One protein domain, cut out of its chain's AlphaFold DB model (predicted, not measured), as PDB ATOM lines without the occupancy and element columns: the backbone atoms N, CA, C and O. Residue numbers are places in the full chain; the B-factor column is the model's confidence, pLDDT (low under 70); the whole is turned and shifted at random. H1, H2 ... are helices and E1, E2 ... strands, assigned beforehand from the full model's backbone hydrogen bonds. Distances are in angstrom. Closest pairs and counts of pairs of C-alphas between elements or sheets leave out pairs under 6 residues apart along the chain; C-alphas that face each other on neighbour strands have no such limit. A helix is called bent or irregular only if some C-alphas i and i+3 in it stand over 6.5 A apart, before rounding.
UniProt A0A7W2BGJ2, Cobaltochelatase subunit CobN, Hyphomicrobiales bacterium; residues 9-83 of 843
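Overview. This is residues 9 to 83 of the 843 residues of the protein "Cobaltochelatase subunit CobN" of Hyphomicrobiales bacterium (UniProt A0A7W2BGJ2). A slim rod is built on a narrow sheet of three strands, with H3 packed along E1, H4 along E2, and H2 following the end of E1. H1 lies at one end of the rod, off the sheet, and the turn of the hairpin E2 and E3 lies at the other. The 75 printed residues hold four named helices and three named strands, in the order H1 E1 H2 H3 E2 E3 H4; the sheet, E1 E2 E3, is mixed and the class is mixed, helices and strands. The whole is only just loose, close to compact, with a radius of gyration of the C-alphas of 14.0 A and spans of 47 by 22 by 20 A.

Arrangement. H1, residues 9 to 12, is not on the sheet. E1, residues 17 to 25, is parallel to E2, residues 54 to 64, with N 18 and O 54 2.8 A apart. H2, residues 26 to 31, is on the sheet; its closest C-alphas to E2 are those of Arg 26 and Phe 61, 5.0 A. H3, residues 38 to 50, is over E1 at a height over the sheet of 9.1 A; the closest C-alphas are those of Val 20 and His 44, 5.9 A. E1, H2, H3 and E2 form a strand-helix-strand unit, two parallel neighbour strands with helices between, its crossover right-handed. E3, residues 72 to 76, is antiparallel to E2, with N 63 and O 73 2.9 A apart. H4, residues 78 to 83, is on the sheet; the C-alphas of Ile 59 and Ile 81, its closest to E2, are 5.1 A apart. H3 and H4 are apart. Every O i to N i+4 pair is within hydrogen-bond range in H2 and H4, but 5 of 9 in H3; H1 is too short for such a pair.

Along the chain. H1 begins at C-alpha 9, (40.738, -7.337, 56.098). E1 measures 22.3 A, H3 17.0 A and E2 29.7 A from first to last C-alpha. H3 is irregular, but only just: C-alphas 44 and 47 are 6.7 A apart. H4 ends at C-alpha 83, (50.231, -13.483, 35.518).

Size, cuts and confidence. The two C-alphas farthest apart, those of Arg 11 and Gly 68, are 47.0 A apart. The printed part has no cut, and no link is long. The mean pLDDT of the printed part is 90.4, and residue 68 is under 70.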
ATOM      1  N   PHE A   9      40.906  -7.747  57.491       89.31
ATOM      2  CA  PHE A   9      40.738  -7.337  56.098       89.31
ATOM      3  C   PHE A   9      39.617  -6.308  55.947       89.31
ATOM      4  O   PHE A   9      39.839  -5.282  55.301       89.31
ATOM      5  N   ASP A  10      38.499  -6.510  56.647       87.00
ATOM      6  CA  ASP A  10      37.376  -5.565  56.678       87.00
ATOM      7  C   ASP A  10      37.828  -4.180  57.148       87.00
ATOM      8  O   ASP A  10      37.555  -3.174  56.496       87.00
ATOM      9  N   ARG A  11      38.621  -4.125  58.225       88.19
ATOM     10  CA  ARG A  11      39.152  -2.858  58.749       88.19
ATOM     11  C   ARG A  11      40.161  -2.178  57.831       88.19
ATOM     12  O   ARG A  11      40.233  -0.953  57.812       88.19
ATOM     13  N   MET A  12      40.987  -2.948  57.119       90.19
ATOM     14  CA  MET A  12      41.955  -2.365  56.185       90.19
ATOM     15  C   MET A  12      41.278  -1.835  54.916       90.19
ATOM     16  O   MET A  12      41.827  -0.942  54.272       90.19
ATOM     17  N   GLY A  13      40.122  -2.389  54.532       90.62
ATOM     18  CA  GLY A  13      39.344  -1.954  53.370       90.62
ATOM     19  C   GLY A  13      40.033  -2.178  52.018       90.62
ATOM     20  O   GLY A  13      39.562  -1.673  50.998       90.62
ATOM     21  N   VAL A  14      41.146  -2.920  51.979       91.94
ATOM     22  CA  VAL A  14      41.920  -3.190  50.758       91.94
ATOM     23  C   VAL A  14      41.749  -4.637  50.292       91.94
ATOM     24  O   VAL A  14      41.717  -5.543  51.127       91.94
ATOM     25  N   PRO A  15      41.685  -4.887  48.971       92.88
ATOM     26  CA  PRO A  15      41.638  -6.239  48.436       92.88
ATOM     27  C   PRO A  15      42.828  -7.075  48.905       92.88
ATOM     28  O   PRO A  15      43.968  -6.605  48.927       92.88
ATOM     29  N   VAL A  16      42.557  -8.334  49.238       95.25
ATOM     30  CA  VAL A  16      43.570  -9.309  49.642       95.25
ATOM     31  C   VAL A  16      43.649 -10.383  48.574       95.25
ATOM     32  O   VAL A  16      42.643 -11.004  48.236       95.25
ATOM     33  N   PHE A  17      44.849 -10.614  48.050       96.50
ATOM     34  CA  PHE A  17      45.078 -11.577  46.980       96.50
ATOM     35  C   PHE A  17      45.624 -12.893  47.535       96.50
ATOM     36  O   PHE A  17      46.610 -12.912  48.272       96.50
ATOM     37  N   GLN A  18      44.993 -14.003  47.162       96.88
ATOM     38  CA  GLN A  18      45.435 -15.345  47.510       96.88
ATOM     39  C   GLN A  18      46.387 -15.873  46.435       96.88
ATOM     40  O   GLN A  18      45.984 -16.173  45.310       96.88
ATOM     41  N   VAL A  19      47.657 -15.998  46.816       96.50
ATOM     42  CA  VAL A  19      48.735 -16.576  46.006       96.50
ATOM     43  C   VAL A  19      48.982 -18.010  46.473       96.50
ATOM     44  O   VAL A  19      49.171 -18.252  47.667       96.50
ATOM     45  N   VAL A  20      48.974 -18.973  45.552       97.06
ATOM     46  CA  VAL A  20      49.133 -20.394  45.892       97.06
ATOM     47  C   VAL A  20      50.598 -20.820  45.767       97.06
ATOM     48  O   VAL A  20      51.214 -20.702  44.707       97.06
ATOM     49  N   MET A  21      51.150 -21.341  46.863       96.38
ATOM     50  CA  MET A  21      52.434 -22.048  46.900       96.38
ATOM     51  C   MET A  21      52.140 -23.538  47.051       96.38
ATOM     52  O   MET A  21      52.075 -24.048  48.168       96.38
ATOM     53  N   ALA A  22      51.880 -24.203  45.930       95.06
ATOM     54  CA  ALA A  22      51.254 -25.515  45.927       95.06
ATOM     55  C   ALA A  22      52.163 -26.585  46.546       95.06
ATOM     56  O   ALA A  22      53.356 -26.663  46.251       95.06
ATOM     57  N   THR A  23      51.582 -27.454  47.374       93.81
ATOM     58  CA  THR A  23      52.216 -28.721  47.769       93.81
ATOM     59  C   THR A  23      52.079 -29.788  46.679       93.81
ATOM     60  O   THR A  23      52.813 -30.775  46.669       93.81
ATOM     61  N   THR A  24      51.166 -29.566  45.734       92.00
ATOM     62  CA  THR A  24      51.015 -30.315  44.491       92.00
ATOM     63  C   THR A  24      52.330 -30.297  43.714       92.00
ATOM     64  O   THR A  24      53.015 -29.272  43.616       92.00
ATOM     65  N   ARG A  25      52.707 -31.456  43.166       93.69
ATOM     66  CA  ARG A  25      53.899 -31.568  42.326       93.69
ATOM     67  C   ARG A  25      53.679 -30.889  40.977       93.69
ATOM     68  O   ARG A  25      52.558 -30.859  40.474       93.69
ATOM     69  N   ARG A  26      54.750 -30.364  40.376       94.12
ATOM     70  CA  ARG A  26      54.652 -29.647  39.095       94.12
ATOM     71  C   ARG A  26      54.136 -30.539  37.964       94.12
ATOM     72  O   ARG A  26      53.314 -30.079  37.184       94.12
ATOM     73  N   ASP A  27      54.615 -31.780  37.876       91.56
ATOM     74  CA  ASP A  27      54.150 -32.789  36.907       91.56
ATOM     75  C   ASP A  27      52.644 -33.048  37.065       91.56
ATOM     76  O   ASP A  27      51.884 -32.856  36.118       91.56
ATOM     77  N   GLY A  28      52.200 -33.316  38.295       89.56
ATOM     78  CA  GLY A  28      50.786 -33.496  38.620       89.56
ATOM     79  C   GLY A  28      49.915 -32.281  38.280       89.56
ATOM     80  O   GLY A  28      48.813 -32.449  37.768       89.56
ATOM     81  N   TRP A  29      50.400 -31.055  38.505       93.62
ATOM     82  CA  TRP A  29      49.684 -29.848  38.080       93.62
ATOM     83  C   TRP A  29      49.647 -29.703  36.557       93.62
ATOM     84  O   TRP A  29      48.599 -29.365  36.008       93.62
ATOM     85  N   ALA A  30      50.766 -29.936  35.868       91.31
ATOM     86  CA  ALA A  30      50.878 -29.740  34.427       91.31
ATOM     87  C   ALA A  30      49.958 -30.698  33.655       91.31
ATOM     88  O   ALA A  30      49.191 -30.243  32.804       91.31
ATOM     89  N   GLU A  31      49.981 -31.982  34.013       86.25
ATOM     90  CA  GLU A  31      49.300 -33.070  33.302       86.25
ATOM     91  C   GLU A  31      47.809 -33.188  33.655       86.25
ATOM     92  O   GLU A  31      47.021 -33.662  32.843       86.25
ATOM     93  N   ASN A  32      47.386 -32.721  34.836       82.69
ATOM     94  CA  ASN A  32      46.010 -32.903  35.302       82.69
ATOM     95  C   ASN A  32      45.114 -31.676  35.029       82.69
ATOM     96  O   ASN A  32      45.483 -30.529  35.308       82.69
ATOM     97  N   ALA A  33      43.893 -31.909  34.538       81.06
ATOM     98  CA  ALA A  33      42.878 -30.877  34.304       81.06
ATOM     99  C   ALA A  33      42.308 -30.256  35.597       81.06
ATOM    100  O   ALA A  33      41.704 -29.192  35.562       81.06
ATOM    101  N   ARG A  34      42.514 -30.851  36.771       78.81
ATOM    102  CA  ARG A  34      42.052 -30.295  38.053       78.81
ATOM    103  C   ARG A  34      42.928 -29.147  38.570       78.81
ATOM    104  O   ARG A  34      42.466 -28.280  39.305       78.81
ATOM    105  N   GLY A  35      44.213 -29.152  38.227       88.56
ATOM    106  CA  GLY A  35      45.196 -28.204  38.751       88.56
ATOM    107  C   GLY A  35      45.738 -28.581  40.135       88.56
ATOM    108  O   GLY A  35      46.892 -28.991  40.231       88.56
ATOM    109  N   LEU A  36      44.953 -28.435  41.209       88.69
ATOM    110  CA  LEU A  36      45.420 -28.658  42.593       88.69
ATOM    111  C   LEU A  36      44.958 -29.998  43.183       88.69
ATOM    112  O   LEU A  36      43.848 -30.462  42.915       88.69
ATOM    113  N   ASN A  37      45.787 -30.582  44.055       84.19
ATOM    114  CA  ASN A  37      45.382 -31.716  44.888       84.19
ATOM    115  C   ASN A  37      44.295 -31.303  45.918       84.19
ATOM    116  O   ASN A  37      44.124 -30.110  46.191       84.19
ATOM    117  N   PRO A  38      43.550 -32.255  46.519       78.19
ATOM    118  CA  PRO A  38      42.468 -31.934  47.460       78.19
ATOM    119  C   PRO A  38      42.893 -31.079  48.663       78.19
ATOM    120  O   PRO A  38      42.145 -30.200  49.097       78.19
ATOM    121  N   SER A  39      44.092 -31.317  49.200       82.31
ATOM    122  CA  SER A  39      44.621 -30.578  50.349       82.31
ATOM    123  C   SER A  39      44.918 -29.121  49.997       82.31
ATOM    124  O   SER A  39      44.498 -28.223  50.722       82.31
ATOM    125  N   ASP A  40      45.583 -28.877  48.868       89.31
ATOM    126  CA  ASP A  40      45.865 -27.536  48.358       89.31
ATOM    127  C   ASP A  40      44.578 -26.805  47.987       89.31
ATOM    128  O   ASP A  40      44.436 -25.633  48.319       89.31
ATOM    129  N   LEU A  41      43.615 -27.482  47.353       86.75
ATOM    130  CA  LEU A  41      42.310 -26.893  47.050       86.75
ATOM    131  C   LEU A  41      41.642 -26.384  48.334       86.75
ATOM    132  O   LEU A  41      41.199 -25.240  48.398       86.75
ATOM    133  N   ALA A  42      41.617 -27.190  49.391       83.44
ATOM    134  CA  ALA A  42      41.036 -26.754  50.651       83.44
ATOM    135  C   ALA A  42      41.822 -25.595  51.295       83.44
ATOM    136  O   ALA A  42      41.235 -24.583  51.673       83.44
ATOM    137  N   MET A  43      43.146 -25.732  51.414       88.44
ATOM    138  CA  MET A  43      43.986 -24.798  52.175       88.44
ATOM    139  C   MET A  43      44.262 -23.479  51.453       88.44
ATOM    140  O   MET A  43      44.419 -22.448  52.102       88.44
ATOM    141  N   HIS A  44      44.346 -23.505  50.124       92.62
ATOM    142  CA  HIS A  44      44.733 -22.355  49.311       92.62
ATOM    143  C   HIS A  44      43.590 -21.751  48.499       92.62
ATOM    144  O   HIS A  44      43.788 -20.684  47.922       92.62
ATOM    145  N   VAL A  45      42.420 -22.393  48.453       92.31
ATOM    146  CA  VAL A  45      41.266 -21.891  47.698       92.31
ATOM    147  C   VAL A  45      40.048 -21.768  48.604       92.31
ATOM    148  O   VAL A  45      39.651 -20.652  48.908       92.31
ATOM    149  N   VAL A  46      39.510 -22.880  49.114       88.94
ATOM    150  CA  VAL A  46      38.229 -22.873  49.847       88.94
ATOM    151  C   VAL A  46      38.306 -22.086  51.159       88.94
ATOM    152  O   VAL A  46      37.475 -21.221  51.406       88.94
ATOM    153  N   LEU A  47      39.311 -22.335  52.005       89.31
ATOM    154  CA  LEU A  47      39.434 -21.594  53.267       89.31
ATOM    155  C   LEU A  47      39.734 -20.097  53.043       89.31
ATOM    156  O   LEU A  47      39.102 -19.270  53.690       89.31
ATOM    157  N   PRO A  48      40.618 -19.706  52.105       93.56
ATOM    158  CA  PRO A  48      40.781 -18.302  51.722       93.56
ATOM    159  C   PRO A  48      39.538 -17.613  51.140       93.56
ATOM    160  O   PRO A  48      39.440 -16.389  51.239       93.56
ATOM    161  N   GLU A  49      38.597 -18.349  50.536       93.69
ATOM    162  CA  GLU A  49      37.314 -17.779  50.095       93.69
ATOM    163  C   GLU A  49      36.498 -17.266  51.298       93.69
ATOM    164  O   GLU A  49      35.895 -16.199  51.189       93.69
ATOM    165  N   LEU A  50      36.550 -17.947  52.456       90.62
ATOM    166  CA  LEU A  50      35.902 -17.511  53.712       90.62
ATOM    167  C   LEU A  50      36.450 -16.171  54.224       90.62
ATOM    168  O   LEU A  50      35.724 -15.403  54.843       90.62
ATOM    169  N   ASP A  51      37.720 -15.884  53.933       90.50
ATOM    170  CA  ASP A  51      38.399 -14.626  54.259       90.50
ATOM    171  C   ASP A  51      38.121 -13.513  53.220       90.50
ATOM    172  O   ASP A  51      38.677 -12.417  53.314       90.50
ATOM    173  N   GLY A  52      37.335 -13.793  52.174       92.12
ATOM    174  CA  GLY A  52      37.041 -12.843  51.097       92.12
ATOM    175  C   GLY A  52      38.226 -12.562  50.169       92.12
ATOM    176  O   GLY A  52      38.238 -11.536  49.483       92.12
ATOM    177  N   ARG A  53      39.236 -13.445  50.135       95.69
ATOM    178  CA  ARG A  53      40.432 -13.252  49.299       95.69
ATOM    179  C   ARG A  53      40.142 -13.523  47.822       95.69
ATOM    180  O   ARG A  53      39.367 -14.408  47.469       95.69
ATOM    181  N   ILE A  54      40.827 -12.785  46.953       96.75
ATOM    182  CA  ILE A  54      40.749 -12.920  45.494       96.75
ATOM    183  C   ILE A  54      41.869 -13.850  45.024       96.75
ATOM    184  O   ILE A  54      43.049 -13.547  45.211       96.75
ATOM    185  N   LEU A  55      41.529 -14.986  44.415       96.19
ATOM    186  CA  LEU A  55      42.517 -15.949  43.923       96.19
ATOM    187  C   LEU A  55      43.265 -15.401  42.698       96.19
ATOM    188  O   LEU A  55      42.671 -15.199  41.641       96.19
ATOM    189  N   VAL A  56      44.586 -15.225  42.803       94.31
ATOM    190  CA  VAL A  56      45.412 -14.778  41.662       94.31
ATOM    191  C   VAL A  56      46.101 -15.919  40.917       94.31
ATOM    192  O   VAL A  56      46.473 -15.727  39.766       94.31
ATOM    193  N   GLY A  57      46.209 -17.107  41.523       93.94
ATOM    194  CA  GLY A  57      46.764 -18.313  40.894       93.94
ATOM    195  C   GLY A  57      47.908 -18.952  41.688       93.94
ATOM    196  O   GLY A  57      48.240 -18.512  42.792       93.94
ATOM    197  N   ALA A  58      48.499 -20.015  41.130       96.19
ATOM    198  CA  ALA A  58      49.613 -20.749  41.735       96.19
ATOM    199  C   ALA A  58      50.955 -20.356  41.131       96.19
ATOM    200  O   ALA A  58      51.127 -20.471  39.929       96.19
ATOM    201  N   ILE A  59      51.902 -19.933  41.975       97.62
ATOM    202  CA  ILE A  59      53.202 -19.382  41.550       97.62
ATOM    203  C   ILE A  59      54.374 -20.348  41.735       97.62
ATOM    204  O   ILE A  59      55.491 -20.047  41.328       97.62
ATOM    205  N   SER A  60      54.164 -21.466  42.429       97.19
ATOM    206  CA  SER A  60      55.206 -22.463  42.671       97.19
ATOM    207  C   SER A  60      54.602 -23.828  42.948       97.19
ATOM    208  O   SER A  60      53.479 -23.922  43.452       97.19
ATOM    209  N   PHE A  61      55.379 -24.865  42.645       96.81
ATOM    210  CA  PHE A  61      54.987 -26.265  42.785       96.81
ATOM    211  C   PHE A  61      56.129 -27.094  43.362       96.81
ATOM    212  O   PHE A  61      57.306 -26.743  43.216       96.81
ATOM    213  N   LYS A  62      55.789 -28.234  43.970       95.06
ATOM    214  CA  LYS A  62      56.784 -29.176  44.485       95.06
ATOM    215  C   LYS A  62      57.538 -29.863  43.349       95.06
ATOM    216  O   LYS A  62      56.936 -30.446  42.449       95.06
ATOM    217  N   GLN A  63      58.864 -29.836  43.423       92.69
ATOM    218  CA  GLN A  63      59.760 -30.527  42.496       92.69
ATOM    219  C   GLN A  63      60.915 -31.190  43.253       92.69
ATOM    220  O   GLN A  63      61.272 -30.770  44.359       92.69
ATOM    221  N   ALA A  64      61.484 -32.242  42.662       86.56
ATOM    222  CA  ALA A  64      62.694 -32.872  43.179       86.56
ATOM    223  C   ALA A  64      63.864 -31.884  43.138       86.56
ATOM    224  O   ALA A  64      63.927 -31.005  42.276       86.56
ATOM    225  N   ARG A  65      64.802 -32.020  44.079       79.56
ATOM    226  CA  ARG A  65      66.003 -31.190  44.046       79.56
ATOM    227  C   ARG A  65      66.872 -31.572  42.855       79.56
ATOM    228  O   ARG A  65      67.076 -32.748  42.571       79.56
ATOM    229  N   VAL A  66      67.457 -30.557  42.229       75.25
ATOM    230  CA  VAL A  66      68.423 -30.722  41.132       75.25
ATOM    231  C   VAL A  66      69.683 -31.472  41.597       75.25
ATOM    232  O   VAL A  66      70.321 -32.150  40.803       75.25
ATOM    233  N   ASP A  67      70.014 -31.409  42.894       79.19
ATOM    234  CA  ASP A  67      71.157 -32.107  43.503       79.19
ATOM    235  C   ASP A  67      70.891 -33.585  43.865       79.19
ATOM    236  O   ASP A  67      71.756 -34.233  44.454       79.19
ATOM    237  N   GLY A  68      69.723 -34.139  43.516       69.81
ATOM    238  CA  GLY A  68      69.401 -35.559  43.709       69.81
ATOM    239  C   GLY A  68      68.929 -35.944  45.118       69.81
ATOM    240  O   GLY A  68      68.762 -37.131  45.401       69.81
ATOM    241  N   GLY A  69      68.692 -34.980  46.015       73.06
ATOM    242  CA  GLY A  69      68.105 -35.249  47.332       73.06
ATOM    243  C   GLY A  69      66.624 -35.666  47.270       73.06
ATOM    244  O   GLY A  69      65.853 -35.138  46.473       73.06
ATOM    245  N   ALA A  70      66.194 -36.559  48.172       72.75
ATOM    246  CA  ALA A  70      64.821 -37.090  48.220       72.75
ATOM    247  C   ALA A  70      63.736 -36.070  48.645       72.75
ATOM    248  O   ALA A  70      62.543 -36.346  48.538       72.75
ATOM    249  N   SER A  71      64.121 -34.895  49.153       81.81
ATOM    250  CA  SER A  71      63.182 -33.855  49.596       81.81
ATOM    251  C   SER A  71      62.645 -33.028  48.424       81.81
ATOM    252  O   SER A  71      63.428 -32.599  47.578       81.81
ATOM    253  N   LEU A  72      61.349 -32.699  48.429       86.44
ATOM    254  CA  LEU A  72      60.738 -31.809  47.436       86.44
ATOM    255  C   LEU A  72      60.803 -30.329  47.867       86.44
ATOM    256  O   LEU A  72      60.370 -29.971  48.970       86.44
ATOM    257  N   LEU A  73      61.266 -29.452  46.975       92.12
ATOM    258  CA  LEU A  73      61.285 -27.995  47.166       92.12
ATOM    259  C   LEU A  73      60.168 -27.328  46.361       92.12
ATOM    260  O   LEU A  73      59.770 -27.843  45.320       92.12
ATOM    261  N   ASN A  74      59.669 -26.184  46.839       93.94
ATOM    262  CA  ASN A  74      58.778 -25.345  46.035       93.94
ATOM    263  C   ASN A  74      59.627 -24.533  45.063       93.94
ATOM    264  O   ASN A  74      60.403 -23.678  45.487       93.94
ATOM    265  N   VAL A  75      59.487 -24.829  43.774       95.56
ATOM    266  CA  VAL A  75      60.192 -24.140  42.692       95.56
ATOM    267  C   VAL A  75      59.223 -23.155  42.032       95.56
ATOM    268  O   VAL A  75      58.093 -23.555  41.733       95.56
ATOM    269  N   PRO A  76      59.619 -21.884  41.834       96.75
ATOM    270  CA  PRO A  76      58.785 -20.891  41.164       96.75
ATOM    271  C   PRO A  76      58.453 -21.263  39.714       96.75
ATOM    272  O   PRO A  76      59.308 -21.792  39.007       96.75
ATOM    273  N   GLU A  77      57.241 -20.936  39.267       97.00
ATOM    274  CA  GLU A  77      56.786 -21.071  37.879       97.00
ATOM    275  C   GLU A  77      56.636 -19.661  37.280       97.00
ATOM    276  O   GLU A  77      55.807 -18.864  37.729       97.00
ATOM    277  N   ALA A  78      57.515 -19.312  36.337       97.00
ATOM    278  CA  ALA A  78      57.787 -17.916  35.979       97.00
ATOM    279  C   ALA A  78      56.590 -17.210  35.325       97.00
ATOM    280  O   ALA A  78      56.240 -16.098  35.722       97.00
ATOM    281  N   ASP A  79      55.927 -17.870  34.376       95.25
ATOM    282  CA  ASP A  79      54.765 -17.314  33.678       95.25
ATOM    283  C   ASP A  79      53.563 -17.140  34.622       95.25
ATOM    284  O   ASP A  79      52.782 -16.196  34.501       95.25
ATOM    285  N   ARG A  80      53.442 -18.004  35.636       97.00
ATOM    286  CA  ARG A  80      52.426 -17.853  36.681       97.00
ATOM    287  C   ARG A  80      52.705 -16.691  37.628       97.00
ATOM    288  O   ARG A  80      51.762 -16.023  38.053       97.00
ATOM    289  N   ILE A  81      53.971 -16.439  37.966       98.19
ATOM    290  CA  ILE A  81      54.353 -15.248  38.740       98.19
ATOM    291  C   ILE A  81      53.989 -13.984  37.963       98.19
ATOM    292  O   ILE A  81      53.395 -13.069  38.533       98.19
ATOM    293  N   GLU A  82      54.318 -13.947  36.672       97.69
ATOM    294  CA  GLU A  82      54.000 -12.823  35.796       97.69
ATOM    295  C   GLU A  82      52.489 -12.574  35.738       97.69
ATOM    296  O   GLU A  82      52.042 -11.454  35.977       97.69
ATOM    297  N   GLN A  83      51.685 -13.617  35.534       97.31
ATOM    298  CA  GLN A  83      50.231 -13.483  35.518       97.31
ATOM    299  C   GLN A  83      49.660 -12.996  36.860       97.31
ATOM    300  O   GLN A  83      48.774 -12.138  36.883       97.31
TER     301      GLN A  83